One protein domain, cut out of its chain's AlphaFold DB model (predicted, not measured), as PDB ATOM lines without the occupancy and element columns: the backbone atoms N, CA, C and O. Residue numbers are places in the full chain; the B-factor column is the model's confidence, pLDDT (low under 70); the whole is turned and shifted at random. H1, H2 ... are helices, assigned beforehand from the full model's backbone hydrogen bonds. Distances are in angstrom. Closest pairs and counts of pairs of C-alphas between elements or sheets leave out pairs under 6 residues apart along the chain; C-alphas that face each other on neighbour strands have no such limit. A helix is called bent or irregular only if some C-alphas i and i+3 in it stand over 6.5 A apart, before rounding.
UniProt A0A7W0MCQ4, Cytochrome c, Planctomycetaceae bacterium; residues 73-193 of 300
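AT A GLANCE: This is residues 73 to 193 of the 300 residues of the protein "Cytochrome c" of Planctomycetaceae bacterium (UniProt A0A7W0MCQ4). Four helices, H1, H3, H4 and H5, make an up-and-down bundle, each running against the one before it, with short H2 across the end where H1 finishes and H5 begins. After H5 a long loop swings round the outside of H4 to tiny H6, which packs on H3 and H4. The printed part has 121 residues, with six named helices, H1 to H6 in chain order, and no named strand; the class is all helix. It is compact, with a radius of gyration of the C-alphas of 13.7 A and spans of 41 by 27 by 27 A.

IN THESE COORDINATES: H1, residues 78 to 95, begins at C-alpha 78 (133.622, 30.427, 55.362) and is 26.3 A long. It is only just irregular, C-alphas 91 and 94 being 6.8 A apart. H2 is residues 99 to 105. H3, residues 109 to 125, is 25.1 A long. H4, residues 133 to 145, is 19.0 A long and irregular, with C-alphas 134 and 137 7.7 A apart. H5, residues 155 to 172, is 25.2 A long. H6, residues 189 to 192, ends at C-alpha 192 (121.388, 16.604, 63.804).

HOW THE PARTS SIT: H1 touches H3, closest at the C-alphas of Ala 85 and Leu 116, 6.3 A. H3 and H4 form a helical hairpin, closest at C-alphas 117 and 140, 4.0 A, with a shallow tilt of 30 degrees. H4 and H5 form another, at 7 degrees, closest at C-alphas 142 and 164, 5.3 A. H1 and H4 are apart. Every O i to N i+4 pair is within hydrogen-bond range in H2, against 12 of 14 in H1, 12 of 13 in H3, 7 of 9 in H4 and 13 of 14 in H5; H6 is too short for such a pair.

THE WHOLE: The C-alphas farthest apart, of Ala 74 and Gly 154, are 41.4 A apart. The printed part has no cut. The link from H5 to H6 is long, 16 residues. No printed residue is under 70 in pLDDT.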
ATOM      1  N   ALA A  73     130.637  33.568  61.349       96.12
ATOM      2  CA  ALA A  73     131.784  33.992  60.549       96.12
ATOM      3  C   ALA A  73     132.978  34.414  61.418       96.12
ATOM      4  O   ALA A  73     134.128  34.201  61.023       96.12
ATOM      5  N   ALA A  74     132.726  34.963  62.610       95.25
ATOM      6  CA  ALA A  74     133.777  35.260  63.580       95.25
ATOM      7  C   ALA A  74     134.394  33.988  64.192       95.25
ATOM      8  O   ALA A  74     135.597  33.956  64.482       95.25
ATOM      9  N   LEU A  75     133.590  32.937  64.379       97.25
ATOM     10  CA  LEU A  75     134.035  31.673  64.975       97.25
ATOM     11  C   LEU A  75     134.776  30.794  63.968       97.25
ATOM     12  O   LEU A  75     135.888  30.338  64.240       97.25
ATOM     13  N   LEU A  76     134.169  30.589  62.801       98.25
ATOM     14  CA  LEU A  76     134.655  29.708  61.752       98.25
ATOM     15  C   LEU A  76     134.425  30.366  60.384       98.25
ATOM     16  O   LEU A  76     133.370  30.168  59.790       98.25
ATOM     17  N   PRO A  77     135.412  31.123  59.867       97.94
ATOM     18  CA  PRO A  77     135.344  31.740  58.544       97.94
ATOM     19  C   PRO A  77     134.926  30.758  57.441       97.94
ATOM     20  O   PRO A  77     135.305  29.584  57.473       97.94
ATOM     21  N   ALA A  78     134.205  31.251  56.428       98.19
ATOM     22  CA  ALA A  78     133.622  30.427  55.362       98.19
ATOM     23  C   ALA A  78     134.656  29.524  54.671       98.19
ATOM     24  O   ALA A  78     134.380  28.358  54.391       98.19
ATOM     25  N   GLU A  79     135.860  30.038  54.430       97.81
ATOM     26  CA  GLU A  79     136.953  29.300  53.801       97.81
ATOM     27  C   GLU A  79     137.400  28.112  54.660       97.81
ATOM     28  O   GLU A  79     137.648  27.027  54.131       97.81
ATOM     29  N   LEU A  80     137.459  28.290  55.985       98.19
ATOM     30  CA  LEU A  80     137.803  27.222  56.923       98.19
ATOM     31  C   LEU A  80     136.663  26.216  57.079       98.19
ATOM     32  O   LEU A  80     136.935  25.019  57.122       98.19
ATOM     33  N   LEU A  81     135.407  26.671  57.089       98.69
ATOM     34  CA  LEU A  81     134.237  25.789  57.096       98.69
ATOM     35  C   LEU A  81     134.239  24.875  55.862       98.69
ATOM     36  O   LEU A  81     134.118  23.654  55.976       98.69
ATOM     37  N   VAL A  82     134.428  25.455  54.673       98.44
ATOM     38  CA  VAL A  82     134.494  24.705  53.410       98.44
ATOM     39  C   VAL A  82     135.685  23.749  53.398       98.44
ATOM     40  O   VAL A  82     135.549  22.608  52.949       98.44
ATOM     41  N   ALA A  83     136.849  24.187  53.882       98.19
ATOM     42  CA  ALA A  83     138.028  23.335  53.975       98.19
ATOM     43  C   ALA A  83     137.811  22.155  54.937       98.19
ATOM     44  O   ALA A  83     138.181  21.032  54.594       98.19
ATOM     45  N   GLU A  84     137.176  22.369  56.094       98.62
ATOM     46  CA  GLU A  84     136.925  21.295  57.062       98.62
ATOM     47  C   GLU A  84     135.911  20.275  56.532       98.62
ATOM     48  O   GLU A  84     136.176  19.074  56.577       98.62
ATOM     49  N   ALA A  85     134.809  20.718  55.918       98.56
ATOM     50  CA  ALA A  85     133.851  19.798  55.297       98.56
ATOM     51  C   ALA A  85     134.521  18.910  54.225       98.56
ATOM     52  O   ALA A  85     134.280  17.700  54.153       98.56
ATOM     53  N   ASN A  86     135.426  19.487  53.428       98.38
ATOM     54  CA  ASN A  86     136.215  18.737  52.449       98.38
ATOM     55  C   ASN A  86     137.225  17.785  53.099       98.38
ATOM     56  O   ASN A  86     137.362  16.648  52.649       98.38
ATOM     57  N   ARG A  87     137.883  18.199  54.181       98.31
ATOM     58  CA  ARG A  87     138.807  17.348  54.941       98.31
ATOM     59  C   ARG A  87     138.093  16.134  55.538       98.31
ATOM     60  O   ARG A  87     138.641  15.030  55.501       98.31
ATOM     61  N   ILE A  88     136.870  16.295  56.045       98.44
ATOM     62  CA  ILE A  88     136.054  15.168  56.521       98.44
ATOM     63  C   ILE A  88     135.700  14.236  55.353       98.44
ATOM     64  O   ILE A  88     135.846  13.014  55.469       98.44
ATOM     65  N   ARG A  89     135.330  14.789  54.188       98.31
ATOM     66  CA  ARG A  89     135.105  13.997  52.967       98.31
ATOM     67  C   ARG A  89     136.340  13.185  52.562       98.31
ATOM     68  O   ARG A  89     136.240  11.987  52.280       98.31
ATOM     69  N   GLU A  90     137.512  13.805  52.576       98.06
ATOM     70  CA  GLU A  90     138.789  13.149  52.277       98.06
ATOM     71  C   GLU A  90     139.157  12.091  53.324       98.06
ATOM     72  O   GLU A  90     139.656  11.024  52.965       98.06
ATOM     73  N   ARG A  91     138.840  12.324  54.607       97.00
ATOM     74  CA  ARG A  91     139.001  11.339  55.688       97.00
ATOM     75  C   ARG A  91     138.130  10.105  55.458       97.00
ATOM     76  O   ARG A  91     138.606   8.984  55.650       97.00
ATOM     77  N   PHE A  92     136.869  10.289  55.077       98.00
ATOM     78  CA  PHE A  92     135.916   9.192  54.902       98.00
ATOM     79  C   PHE A  92     136.130   8.389  53.625       98.00
ATOM     80  O   PHE A  92     135.982   7.168  53.659       98.00
ATOM     81  N   THR A  93     136.559   9.024  52.535       97.81
ATOM     82  CA  THR A  93     136.764   8.364  51.234       97.81
ATOM     83  C   THR A  93     137.543   7.035  51.320       97.81
ATOM     84  O   THR A  93     136.998   6.004  50.918       97.81
ATOM     85  N   PRO A  94     138.768   6.971  51.884       97.25
ATOM     86  CA  PRO A  94     139.496   5.706  52.000       97.25
ATOM     87  C   PRO A  94     138.872   4.755  53.031       97.25
ATOM     88  O   PRO A  94     138.913   3.538  52.847       97.25
ATOM     89  N   LYS A  95     138.264   5.281  54.101       97.25
ATOM     90  CA  LYS A  95     137.640   4.483  55.173       97.25
ATOM     91  C   LYS A  95     136.388   3.758  54.700       97.25
ATOM     92  O   LYS A  95     136.073   2.687  55.208       97.25
ATOM     93  N   LEU A  96     135.714   4.314  53.700       97.31
ATOM     94  CA  LEU A  96     134.486   3.788  53.118       97.31
ATOM     95  C   LEU A  96     134.714   3.101  51.760       97.31
ATOM     96  O   LEU A  96     133.755   2.742  51.075       97.31
ATOM     97  N   ALA A  97     135.972   2.849  51.386       97.25
ATOM     98  CA  ALA A  97     136.318   2.155  50.145       97.25
ATOM     99  C   ALA A  97     135.873   0.680  50.132       97.25
ATOM    100  O   ALA A  97     135.620   0.115  49.073       97.25
ATOM    101  N   SER A  98     135.786   0.041  51.302       98.12
ATOM    102  CA  SER A  98     135.290  -1.330  51.444       98.12
ATOM    103  C   SER A  98     134.766  -1.585  52.857       98.12
ATOM    104  O   SER A  98     135.145  -0.892  53.802       98.12
ATOM    105  N   VAL A  99     133.981  -2.652  53.027       98.19
ATOM    106  CA  VAL A  99     133.529  -3.133  54.346       98.19
ATOM    107  C   VAL A  99     134.707  -3.422  55.280       98.19
ATOM    108  O   VAL A  99     134.630  -3.165  56.479       98.19
ATOM    109  N   ALA A 100     135.812  -3.952  54.748       98.06
ATOM    110  CA  ALA A 100     136.992  -4.276  55.544       98.06
ATOM    111  C   ALA A 100     137.640  -3.011  56.129       98.06
ATOM    112  O   ALA A 100     137.928  -2.975  57.328       98.06
ATOM    113  N   THR A 101     137.811  -1.966  55.314       97.75
ATOM    114  CA  THR A 101     138.378  -0.682  55.760       97.75
ATOM    115  C   THR A 101     137.429   0.077  56.689       97.75
ATOM    116  O   THR A 101     137.867   0.698  57.659       97.75
ATOM    117  N   PHE A 102     136.123  -0.027  56.449       98.25
ATOM    118  CA  PHE A 102     135.117   0.530  57.346       98.25
ATOM    119  C   PHE A 102     135.190  -0.132  58.723       98.25
ATOM    120  O   PHE A 102     135.304   0.548  59.739       98.25
ATOM    121  N   ASN A 103     135.235  -1.465  58.763       97.81
ATOM    122  CA  ASN A 103     135.319  -2.224  60.009       97.81
ATOM    123  C   ASN A 103     136.576  -1.898  60.836       97.81
ATOM    124  O   ASN A 103     136.539  -2.025  62.062       97.81
ATOM    125  N   SER A 104     137.692  -1.517  60.202       96.12
ATOM    126  CA  SER A 104     138.903  -1.072  60.909       96.12
ATOM    127  C   SER A 104     138.849   0.394  61.352       96.12
ATOM    128  O   SER A 104     139.600   0.779  62.243       96.12
ATOM    129  N   SER A 105     137.940   1.189  60.784       93.62
ATOM    130  CA  SER A 105     137.774   2.622  61.058       93.62
ATOM    131  C   SER A 105     136.471   2.966  61.788       93.62
ATOM    132  O   SER A 105     136.150   4.139  61.934       93.62
ATOM    133  N   LEU A 106     135.731   1.960  62.261       93.69
ATOM    134  CA  LEU A 106     134.377   2.096  62.809       93.69
ATOM    135  C   LEU A 106     134.255   3.170  63.899       93.69
ATOM    136  O   LEU A 106     133.272   3.896  63.937       93.69
ATOM    137  N   LEU A 107     135.254   3.279  64.779       93.94
ATOM    138  CA  LEU A 107     135.244   4.231  65.897       93.94
ATOM    139  C   LEU A 107     135.525   5.677  65.469       93.94
ATOM    140  O   LEU A 107     135.213   6.601  66.210       93.94
ATOM    141  N   ASP A 108     136.113   5.861  64.288       94.25
ATOM    142  CA  ASP A 108     136.459   7.169  63.737       94.25
ATOM    143  C   ASP A 108     135.297   7.775  62.941       94.25
ATOM    144  O   ASP A 108     135.276   8.974  62.722       94.25
ATOM    145  N   VAL A 109     134.316   6.980  62.501       96.88
ATOM    146  CA  VAL A 109     133.194   7.508  61.710       96.88
ATOM    147  C   VAL A 109     132.293   8.429  62.540       96.88
ATOM    148  O   VAL A 109     132.085   9.563  62.110       96.88
ATOM    149  N   PRO A 110     131.784   8.022  63.722       97.44
ATOM    150  CA  PRO A 110     130.737   8.803  64.362       97.44
ATOM    151  C   PRO A 110     131.107  10.230  64.780       97.44
ATOM    152  O   PRO A 110     130.334  11.134  64.476       97.44
ATOM    153  N   PRO A 111     132.276  10.486  65.403       98.19
ATOM    154  CA  PRO A 111     132.639  11.843  65.815       98.19
ATOM    155  C   PRO A 111     132.730  12.829  64.644       98.19
ATOM    156  O   PRO A 111     132.290  13.967  64.760       98.19
ATOM    157  N   TYR A 112     133.270  12.386  63.505       98.38
ATOM    158  CA  TYR A 112     133.426  13.231  62.318       98.38
ATOM    159  C   TYR A 112     132.136  13.330  61.489       98.38
ATOM    160  O   TYR A 112     131.953  14.297  60.757       98.38
ATOM    161  N   ALA A 113     131.218  12.363  61.605       98.38
ATOM    162  CA  ALA A 113     129.884  12.480  61.018       98.38
ATOM    163  C   ALA A 113     129.044  13.511  61.792       98.38
ATOM    164  O   ALA A 113     128.432  14.377  61.175       98.38
ATOM    165  N   ALA A 114     129.097  13.487  63.129       98.50
ATOM    166  CA  ALA A 114     128.454  14.497  63.971       98.50
ATOM    167  C   ALA A 114     129.035  15.903  63.737       98.50
ATOM    168  O   ALA A 114     128.290  16.874  63.648       98.50
ATOM    169  N   GLU A 115     130.356  16.016  63.567       98.69
ATOM    170  CA  GLU A 115     130.993  17.271  63.152       98.69
ATOM    171  C   GLU A 115     130.471  17.757  61.797       98.69
ATOM    172  O   GLU A 115     130.099  18.918  61.676       98.69
ATOM    173  N   LEU A 116     130.399  16.889  60.784       98.69
ATOM    174  CA  LEU A 116     129.896  17.283  59.467       98.69
ATOM    175  C   LEU A 116     128.422  17.703  59.512       98.69
ATOM    176  O   LEU A 116     128.035  18.638  58.808       98.69
ATOM    177  N   ALA A 117     127.625  17.068  60.375       98.56
ATOM    178  CA  ALA A 117     126.251  17.478  60.628       98.56
ATOM    179  C   ALA A 117     126.190  18.893  61.225       98.56
ATOM    180  O   ALA A 117     125.494  19.757  60.687       98.56
ATOM    181  N   ALA A 118     126.997  19.162  62.256       98.44
ATOM    182  CA  ALA A 118     127.125  20.487  62.859       98.44
ATOM    183  C   ALA A 118     127.594  21.545  61.844       98.44
ATOM    184  O   ALA A 118     127.011  22.623  61.768       98.44
ATOM    185  N   LEU A 119     128.592  21.239  61.008       98.62
ATOM    186  CA  LEU A 119     129.053  22.144  59.946       98.62
ATOM    187  C   LEU A 119     127.960  22.423  58.905       98.62
ATOM    188  O   LEU A 119     127.866  23.544  58.406       98.62
ATOM    189  N   GLY A 120     127.128  21.426  58.585       98.19
ATOM    190  CA  GLY A 120     125.946  21.595  57.740       98.19
ATOM    191  C   GLY A 120     124.933  22.566  58.349       98.19
ATOM    192  O   GLY A 120     124.476  23.468  57.650       98.19
ATOM    193  N   GLY A 121     124.641  22.434  59.646       97.19
ATOM    194  CA  GLY A 121     123.775  23.369  60.377       97.19
ATOM    195  C   GLY A 121     124.362  24.782  60.457       97.19
ATOM    196  O   GLY A 121     123.707  25.751  60.102       97.19
ATOM    197  N   ILE A 122     125.649  24.920  60.780       97.38
ATOM    198  CA  ILE A 122     126.322  26.229  60.767       97.38
ATOM    199  C   ILE A 122     126.228  26.864  59.376       97.38
ATOM    200  O   ILE A 122     125.938  28.051  59.241       97.38
ATOM    201  N   ALA A 123     126.440  26.085  58.314       97.62
ATOM    202  CA  ALA A 123     126.422  26.594  56.950       97.62
ATOM    203  C   ALA A 123     125.057  27.145  56.509       97.62
ATOM    204  O   ALA A 123     125.044  28.052  55.669       97.62
ATOM    205  N   THR A 124     123.927  26.668  57.052       96.12
ATOM    206  CA  THR A 124     122.607  27.247  56.729       96.12
ATOM    207  C   THR A 124     122.503  28.693  57.214       96.12
ATOM    208  O   THR A 124     121.971  29.548  56.503       96.12
ATOM    209  N   GLU A 125     123.114  29.001  58.357       94.25
ATOM    210  CA  GLU A 125     123.061  30.314  59.013       94.25
ATOM    211  C   GLU A 125     124.256  31.221  58.677       94.25
ATOM    212  O   GLU A 125     124.170  32.445  58.761       94.25
ATOM    213  N   HIS A 126     125.373  30.648  58.234       96.31
ATOM    214  CA  HIS A 126     126.642  31.354  58.079       96.31
ATOM    215  C   HIS A 126     126.585  32.512  57.061       96.31
ATOM    216  O   HIS A 126     126.322  32.294  55.879       96.31
ATOM    217  N   GLY A 127     126.910  33.745  57.464       93.94
ATOM    218  CA  GLY A 127     126.803  34.938  56.601       93.94
ATOM    219  C   GLY A 127     127.792  35.021  55.422       93.94
ATOM    220  O   GLY A 127     127.574  35.780  54.483       93.94
ATOM    221  N   GLY A 128     128.881  34.247  55.456       94.50
ATOM    222  CA  GLY A 128     129.898  34.190  54.396       94.50
ATOM    223  C   GLY A 128     129.550  33.303  53.189       94.50
ATOM    224  O   GLY A 128     128.539  32.602  53.162       94.50
ATOM    225  N   ASN A 129     130.425  33.318  52.180       95.94
ATOM    226  CA  ASN A 129     130.231  32.598  50.920       95.94
ATOM    227  C   ASN A 129     130.636  31.116  51.022       95.94
ATOM    228  O   ASN A 129     131.820  30.789  50.982       95.94
ATOM    229  N   ILE A 130     129.652  30.220  51.099       97.81
ATOM    230  CA  ILE A 130     129.853  28.764  51.119       97.81
ATOM    231  C   ILE A 130     129.292  28.184  49.808       97.81
ATOM    232  O   ILE A 130     128.083  28.270  49.588       97.81
ATOM    233  N   PRO A 131     130.117  27.569  48.933       97.19
ATOM    234  CA  PRO A 131     129.676  27.118  47.607       97.19
ATOM    235  C   PRO A 131     128.505  26.131  47.623       97.19
ATOM    236  O   PRO A 131     127.665  26.145  46.729       97.19
ATOM    237  N   TRP A 132     128.433  25.287  48.652       97.38
ATOM    238  CA  TRP A 132     127.375  24.296  48.837       97.38
ATOM    239  C   TRP A 132     126.284  24.761  49.814       97.38
ATOM    240  O   TRP A 132     125.487  23.939  50.255       97.38
ATOM    241  N   LYS A 133     126.188  26.062  50.139       96.94
ATOM    242  CA  LYS A 133     125.221  26.585  51.128       96.94
ATOM    243  C   LYS A 133     123.774  26.191  50.834       96.94
ATOM    244  O   LYS A 133     123.047  25.807  51.741       96.94
ATOM    245  N   THR A 134     123.362  26.220  49.567       96.12
ATOM    246  CA  THR A 134     122.008  25.799  49.156       96.12
ATOM    247  C   THR A 134     121.727  24.326  49.450       96.12
ATOM    248  O   THR A 134     120.572  23.917  49.512       96.12
ATOM    249  N   ASN A 135     122.783  23.531  49.630       97.62
ATOM    250  CA  ASN A 135     122.725  22.116  49.951       97.62
ATOM    251  C   ASN A 135     122.988  21.827  51.445       97.62
ATOM    252  O   ASN A 135     122.955  20.665  51.846       97.62
ATOM    253  N   ALA A 136     123.257  22.850  52.266       97.75
ATOM    254  CA  ALA A 136     123.754  22.701  53.634       97.75
ATOM    255  C   ALA A 136     122.819  21.888  54.540       97.75
ATOM    256  O   ALA A 136     123.281  20.980  55.228       97.75
ATOM    257  N   LYS A 137     121.504  22.120  54.455       97.44
ATOM    258  CA  LYS A 137     120.501  21.349  55.206       97.44
ATOM    259  C   LYS A 137     120.513  19.851  54.883       97.44
ATOM    260  O   LYS A 137     120.401  19.025  55.775       97.44
ATOM    261  N   TYR A 138     120.759  19.475  53.626       98.06
ATOM    262  CA  TYR A 138     120.884  18.058  53.270       98.06
ATOM    263  C   TYR A 138     122.199  17.463  53.771       98.06
ATOM    264  O   TYR A 138     122.229  16.299  54.156       98.06
ATOM    265  N   VAL A 139     123.292  18.239  53.758       98.38
ATOM    266  CA  VAL A 139     124.574  17.801  54.334       98.38
ATOM    267  C   VAL A 139     124.412  17.548  55.833       98.38
ATOM    268  O   VAL A 139     124.872  16.511  56.305       98.38
ATOM    269  N   ARG A 140     123.718  18.441  56.550       98.19
ATOM    270  CA  ARG A 140     123.360  18.280  57.966       98.19
ATOM    271  C   ARG A 140     122.622  16.959  58.201       98.19
ATOM    272  O   ARG A 140     123.113  16.107  58.938       98.19
ATOM    273  N   ASP A 141     121.500  16.762  57.515       97.81
ATOM    274  CA  ASP A 141     120.599  15.637  57.781       97.81
ATOM    275  C   ASP A 141     121.202  14.289  57.361       97.81
ATOM    276  O   ASP A 141     121.141  13.317  58.111       97.81
ATOM    277  N   LEU A 142     121.856  14.221  56.195       98.19
ATOM    278  CA  LEU A 142     122.516  12.991  55.742       98.19
ATOM    279  C   LEU A 142     123.695  12.611  56.647       98.19
ATOM    280  O   LEU A 142     123.980  11.426  56.816       98.19
ATOM    281  N   SER A 143     124.392  13.595  57.227       98.38
ATOM    282  CA  SER A 143     125.489  13.323  58.166       98.38
ATOM    283  C   SER A 143     124.964  12.770  59.490       98.38
ATOM    284  O   SER A 143     125.572  11.856  60.046       98.38
ATOM    285  N   ALA A 144     123.806  13.252  59.950       97.75
ATOM    286  CA  ALA A 144     123.087  12.669  61.080       97.75
ATOM    287  C   ALA A 144     122.606  11.236  60.765       97.75
ATOM    288  O   ALA A 144     122.789  10.323  61.571       97.75
ATOM    289  N   GLU A 145     122.077  10.995  59.557       97.38
ATOM    290  CA  GLU A 145     121.621   9.669  59.100       97.38
ATOM    291  C   GLU A 145     122.738   8.610  59.165       97.38
ATOM    292  O   GLU A 145     122.488   7.470  59.568       97.38
ATOM    293  N   MET A 146     123.991   8.987  58.862       97.94
ATOM    294  CA  MET A 146     125.152   8.083  58.948       97.94
ATOM    295  C   MET A 146     125.282   7.413  60.322       97.94
ATOM    296  O   MET A 146     125.814   6.307  60.410       97.94
ATOM    297  N   ILE A 147     124.821   8.068  61.389       96.81
ATOM    298  CA  ILE A 147     125.013   7.659  62.787       96.81
ATOM    299  C   ILE A 147     123.703   7.514  63.570       96.81
ATOM    300  O   ILE A 147     123.753   7.342  64.786       96.81
ATOM    301  N   ALA A 148     122.554   7.536  62.887       95.31
ATOM    302  CA  ALA A 148     121.237   7.425  63.519       95.31
ATOM    303  C   ALA A 148     121.062   6.109  64.301       95.31
ATOM    304  O   ALA A 148     120.487   6.098  65.387       95.31
ATOM    305  N   ASP A 149     121.613   5.010  63.777       95.88
ATOM    306  CA  ASP A 149     121.701   3.725  64.471       95.88
ATOM    307  C   ASP A 149     123.134   3.441  64.944       95.88
ATOM    308  O   ASP A 149     124.119   3.786  64.281       95.88
ATOM    309  N   GLN A 150     123.263   2.694  66.048       95.06
ATOM    310  CA  GLN A 150     124.556   2.246  66.563       95.06
ATOM    311  C   GLN A 150     125.314   1.410  65.519       95.06
ATOM    312  O   GLN A 150     124.943   0.276  65.201       95.06
ATOM    313  N   LEU A 151     126.450   1.933  65.052       96.69
ATOM    314  CA  LEU A 151     127.281   1.250  64.065       96.69
ATOM    315  C   LEU A 151     127.893  -0.042  64.618       96.69
ATOM    316  O   LEU A 151     128.397  -0.091  65.742       96.69
ATOM    317  N   GLN A 152     127.884  -1.090  63.797       97.25
ATOM    318  CA  GLN A 152     128.461  -2.405  64.070       97.25
ATOM    319  C   GLN A 152     129.383  -2.833  62.923       97.25
ATOM    320  O   GLN A 152     129.414  -2.229  61.854       97.25
ATOM    321  N   ARG A 153     130.156  -3.904  63.125       97.56
ATOM    322  CA  ARG A 153     130.935  -4.491  62.027       97.56
ATOM    323  C   ARG A 153     130.000  -5.151  61.009       97.56
ATOM    324  O   ARG A 153     129.101  -5.891  61.398       97.56
ATOM    325  N   GLY A 154     130.278  -4.968  59.718       97.56
ATOM    326  CA  GLY A 154     129.602  -5.678  58.626       97.56
ATOM    327  C   GLY A 154     128.911  -4.778  57.601       97.56
ATOM    328  O   GLY A 154     128.947  -3.553  57.693       97.56
ATOM    329  N   GLN A 155     128.285  -5.419  56.607       98.06
ATOM    330  CA  GLN A 155     127.699  -4.757  55.434       98.06
ATOM    331  C   GLN A 155     126.622  -3.730  55.802       98.06
ATOM    332  O   GLN A 155     126.616  -2.642  55.245       98.06
ATOM    333  N   LYS A 156     125.751  -4.044  56.770       98.06
ATOM    334  CA  LYS A 156     124.623  -3.177  57.138       98.06
ATOM    335  C   LYS A 156     125.081  -1.781  57.580       98.06
ATOM    336  O   LYS A 156     124.651  -0.788  57.010       98.06
ATOM    337  N   SER A 157     125.970  -1.697  58.570       98.25
ATOM    338  CA  SER A 157     126.481  -0.402  59.042       98.25
ATOM    339  C   SER A 157     127.429   0.253  58.041       98.25
ATOM    340  O   SER A 157     127.509   1.474  57.998       98.25
ATOM    341  N   TYR A 158     128.120  -0.535  57.207       98.50
ATOM    342  CA  TYR A 158     128.871   0.022  56.086       98.50
ATOM    343  C   TYR A 158     127.946   0.781  55.124       98.50
ATOM    344  O   TYR A 158     128.235   1.924  54.788       98.50
ATOM    345  N   GLU A 159     126.824   0.183  54.717       98.38
ATOM    346  CA  GLU A 159     125.841   0.812  53.824       98.38
ATOM    347  C   GLU A 159     125.150   2.011  54.474       98.38
ATOM    348  O   GLU A 159     125.031   3.048  53.820       98.38
ATOM    349  N   GLN A 160     124.788   1.906  55.760       98.12
ATOM    350  CA  GLN A 160     124.226   3.008  56.554       98.12
ATOM    351  C   GLN A 160     125.091   4.271  56.479       98.12
ATOM    352  O   GLN A 160     124.567   5.374  56.438       98.12
ATOM    353  N   VAL A 161     126.414   4.119  56.428       98.38
ATOM    354  CA  VAL A 161     127.349   5.247  56.346       98.38
ATOM    355  C   VAL A 161     127.662   5.608  54.890       98.38
ATOM    356  O   VAL A 161     127.689   6.782  54.528       98.38
ATOM    357  N   LYS A 162     127.906   4.610  54.032       98.31
ATOM    358  CA  LYS A 162     128.348   4.803  52.642       98.31
ATOM    359  C   LYS A 162     127.297   5.500  51.783       98.31
ATOM    360  O   LYS A 162     127.647   6.386  51.008       98.31
ATOM    361  N   VAL A 163     126.032   5.100  51.905       97.69
ATOM    362  CA  VAL A 163     124.935   5.622  51.077       97.69
ATOM    363  C   VAL A 163     124.717   7.127  51.290       97.69
ATOM    364  O   VAL A 163     124.741   7.865  50.299       97.69
ATOM    365  N   PRO A 164     124.533   7.630  52.525       98.00
ATOM    366  CA  PRO A 164     124.464   9.071  52.762       98.00
ATOM    367  C   PRO A 164     125.779   9.781  52.429       98.00
ATOM    368  O   PRO A 164     125.742  10.844  51.811       98.00
ATOM    369  N   PHE A 165     126.941   9.185  52.719       98.44
ATOM    370  CA  PHE A 165     128.239   9.786  52.382       98.44
ATOM    371  C   PHE A 165     128.424  10.065  50.881       98.44
ATOM    372  O   PHE A 165     128.941  11.120  50.498       98.44
ATOM    373  N   ASP A 166     127.979   9.155  50.012       97.81
ATOM    374  CA  ASP A 166     128.050   9.353  48.559       97.81
ATOM    375  C   ASP A 166     127.185  10.532  48.103       97.81
ATOM    376  O   ASP A 166     127.602  11.332  47.262       97.81
ATOM    377  N   LYS A 167     126.001  10.684  48.702       98.19
ATOM    378  CA  LYS A 167     125.110  11.824  48.451       98.19
ATOM    379  C   LYS A 167     125.730  13.127  48.955       98.19
ATOM    380  O   LYS A 167     125.746  14.105  48.212       98.19
ATOM    381  N   ILE A 168     126.288  13.132  50.167       98.38
ATOM    382  CA  ILE A 168     126.998  14.286  50.742       98.38
ATOM    383  C   ILE A 168     128.148  14.716  49.832       98.38
ATOM    384  O   ILE A 168     128.305  15.903  49.556       98.38
ATOM    385  N   SER A 169     128.918  13.763  49.306       97.81
ATOM    386  CA  SER A 169     130.044  14.063  48.418       97.81
ATOM    387  C   SER A 169     129.611  14.836  47.168       97.81
ATOM    388  O   SER A 169     130.293  15.787  46.789       97.81
ATOM    389  N   LEU A 170     128.459  14.486  46.580       97.56
ATOM    390  CA  LEU A 170     127.856  15.226  45.466       97.56
ATOM    391  C   LEU A 170     127.346  16.609  45.898       97.56
ATOM    392  O   LEU A 170     127.577  17.593  45.194       97.56
ATOM    393  N   LEU A 171     126.693  16.695  47.060       98.06
ATOM    394  CA  LEU A 171     126.142  17.944  47.596       98.06
ATOM    395  C   LEU A 171     127.232  18.985  47.877       98.06
ATOM    396  O   LEU A 171     127.032  20.160  47.558       98.06
ATOM    397  N   LEU A 172     128.384  18.552  48.405       97.94
ATOM    398  CA  LEU A 172     129.564  19.396  48.633       97.94
ATOM    399  C   LEU A 172     130.181  19.918  47.324       97.94
ATOM    400  O   LEU A 172     130.740  21.013  47.310       97.94
ATOM    401  N   ASP A 173     130.014  19.191  46.213       96.19
ATOM    402  CA  ASP A 173     130.366  19.647  44.858       96.19
ATOM    403  C   ASP A 173     129.281  20.547  44.225       96.19
ATOM    404  O   ASP A 173     129.354  20.882  43.040       96.19
ATOM    405  N   GLY A 174     128.237  20.907  44.979       94.31
ATOM    406  CA  GLY A 174     127.110  21.707  44.497       94.31
ATOM    407  C   GLY A 174     126.075  20.920  43.685       94.31
ATOM    408  O   GLY A 174     125.140  21.515  43.151       94.31
ATOM    409  N   LYS A 175     126.198  19.590  43.588       94.12
ATOM    410  CA  LYS A 175     125.278  18.731  42.825       94.12
ATOM    411  C   LYS A 175     124.233  18.118  43.749       94.12
ATOM    412  O   LYS A 175     124.574  17.426  44.701       94.12
ATOM    413  N   ARG A 176     122.951  18.300  43.434       91.50
ATOM    414  CA  ARG A 176     121.860  17.644  44.164       91.50
ATOM    415  C   ARG A 176     121.584  16.251  43.574       91.50
ATOM    416  O   ARG A 176     121.260  16.179  42.388       91.50
ATOM    417  N   PRO A 177     121.699  15.156  44.353       91.81
ATOM    418  CA  PRO A 177     121.317  13.819  43.903       91.81
ATOM    419  C   PRO A 177     119.832  13.744  43.527       91.81
ATOM    420  O   PRO A 177     118.984  14.344  44.193       91.81
ATOM    421  N   GLU A 178     119.508  12.980  42.484       89.00
ATOM    422  CA  GLU A 178     118.119  12.736  42.088       89.00
ATOM    423  C   GLU A 178     117.344  11.997  43.186       89.00
ATOM    424  O   GLU A 178     117.878  11.123  43.870       89.00
ATOM    425  N   GLY A 179     116.068  12.352  43.355       88.19
ATOM    426  CA  GLY A 179     115.184  11.698  44.321       88.19
ATOM    427  C   GLY A 179     115.538  11.940  45.791       88.19
ATOM    428  O   GLY A 179     114.957  11.285  46.653       88.19
ATOM    429  N   LEU A 180     116.468  12.856  46.097       92.44
ATOM    430  CA  LEU A 180     116.757  13.243  47.475       92.44
ATOM    431  C   LEU A 180     115.531  13.955  48.078       92.44
ATOM    432  O   LEU A 180     115.146  15.005  47.538       92.44
ATOM    433  N   PRO A 181     114.933  13.417  49.163       91.81
ATOM    434  CA  PRO A 181     113.810  14.052  49.839       91.81
ATOM    435  C   PRO A 181     114.139  15.481  50.253       91.81
ATOM    436  O   PRO A 181     115.306  15.835  50.439       91.81
ATOM    437  N   GLU A 182     113.108  16.306  50.373       93.62
ATOM    438  CA  GLU A 182     113.291  17.657  50.880       93.62
ATOM    439  C   GLU A 182     113.650  17.606  52.367       93.62
ATOM    440  O   GLU A 182     112.969  16.941  53.139       93.62
ATOM    441  N   ALA A 183     114.747  18.272  52.724       93.00
ATOM    442  CA  ALA A 183     115.192  18.452  54.097       93.00
ATOM    443  C   ALA A 183     114.494  19.669  54.706       93.00
ATOM    444  O   ALA A 183     114.266  20.665  54.001       93.00
ATOM    445  N   ASP A 184     114.217  19.610  56.005       91.94
ATOM    446  CA  ASP A 184     113.626  20.727  56.733       91.94
ATOM    447  C   ASP A 184     114.587  21.924  56.750       91.94
ATOM    448  O   ASP A 184     115.804  21.781  56.907       91.94
ATOM    449  N   ASP A 185     114.046  23.129  56.562       87.12
ATOM    450  CA  ASP A 185     114.856  24.353  56.512       87.12
ATOM    451  C   ASP A 185     115.535  24.645  57.857       87.12
ATOM    452  O   ASP A 185     116.663  25.135  57.886       87.12
ATOM    453  N   ALA A 186     114.880  24.277  58.958       85.69
ATOM    454  CA  ALA A 186     115.400  24.375  60.311       85.69
ATOM    455  C   ALA A 186     115.311  23.006  60.990       85.69
ATOM    456  O   ALA A 186     114.271  22.349  60.965       85.69
ATOM    457  N   THR A 187     116.416  22.579  61.590       88.94
ATOM    458  CA  THR A 187     116.484  21.382  62.425       88.94
ATOM    459  C   THR A 187     117.450  21.679  63.545       88.94
ATOM    460  O   THR A 187     118.559  22.146  63.285       88.94
ATOM    461  N   ASP A 188     117.018  21.371  64.757       89.81
ATOM    462  CA  ASP A 188     117.793  21.543  65.972       89.81
ATOM    463  C   ASP A 188     119.154  20.826  65.868       89.81
ATOM    464  O   ASP A 188     119.271  19.694  65.365       89.81
ATOM    465  N   PHE A 189     120.202  21.470  66.375       92.19
ATOM    466  CA  PHE A 189     121.522  20.872  66.533       92.19
ATOM    467  C   PHE A 189     121.459  19.621  67.406       92.19
ATOM    468  O   PHE A 189     122.088  18.624  67.067       92.19
ATOM    469  N   ALA A 190     120.612  19.598  68.434       89.81
ATOM    470  CA  ALA A 190     120.402  18.406  69.255       89.81
ATOM    471  C   ALA A 190     119.880  17.182  68.487       89.81
ATOM    472  O   ALA A 190     120.142  16.050  68.898       89.81
ATOM    473  N   ILE A 191     119.174  17.390  67.372       89.12
ATOM    474  CA  ILE A 191     118.684  16.309  66.508       89.12
ATOM    475  C   ILE A 191     119.762  15.887  65.504       89.12
ATOM    476  O   ILE A 191     119.932  14.699  65.232       89.12
ATOM    477  N   SER A 192     120.476  16.854  64.925       89.94
ATOM    478  CA  SER A 192     121.388  16.604  63.804       89.94
ATOM    479  C   SER A 192     122.832  16.304  64.220       89.94
ATOM    480  O   SER A 192     123.512  15.503  63.579       89.94
ATOM    481  N   ALA A 193     123.311  16.905  65.303       93.50
ATOM    482  CA  ALA A 193     124.681  16.822  65.783       93.50
ATOM    483  C   ALA A 193     124.718  16.226  67.199       93.50
ATOM    484  O   ALA A 193     124.789  16.935  68.199       93.50
TER     485      ALA A 193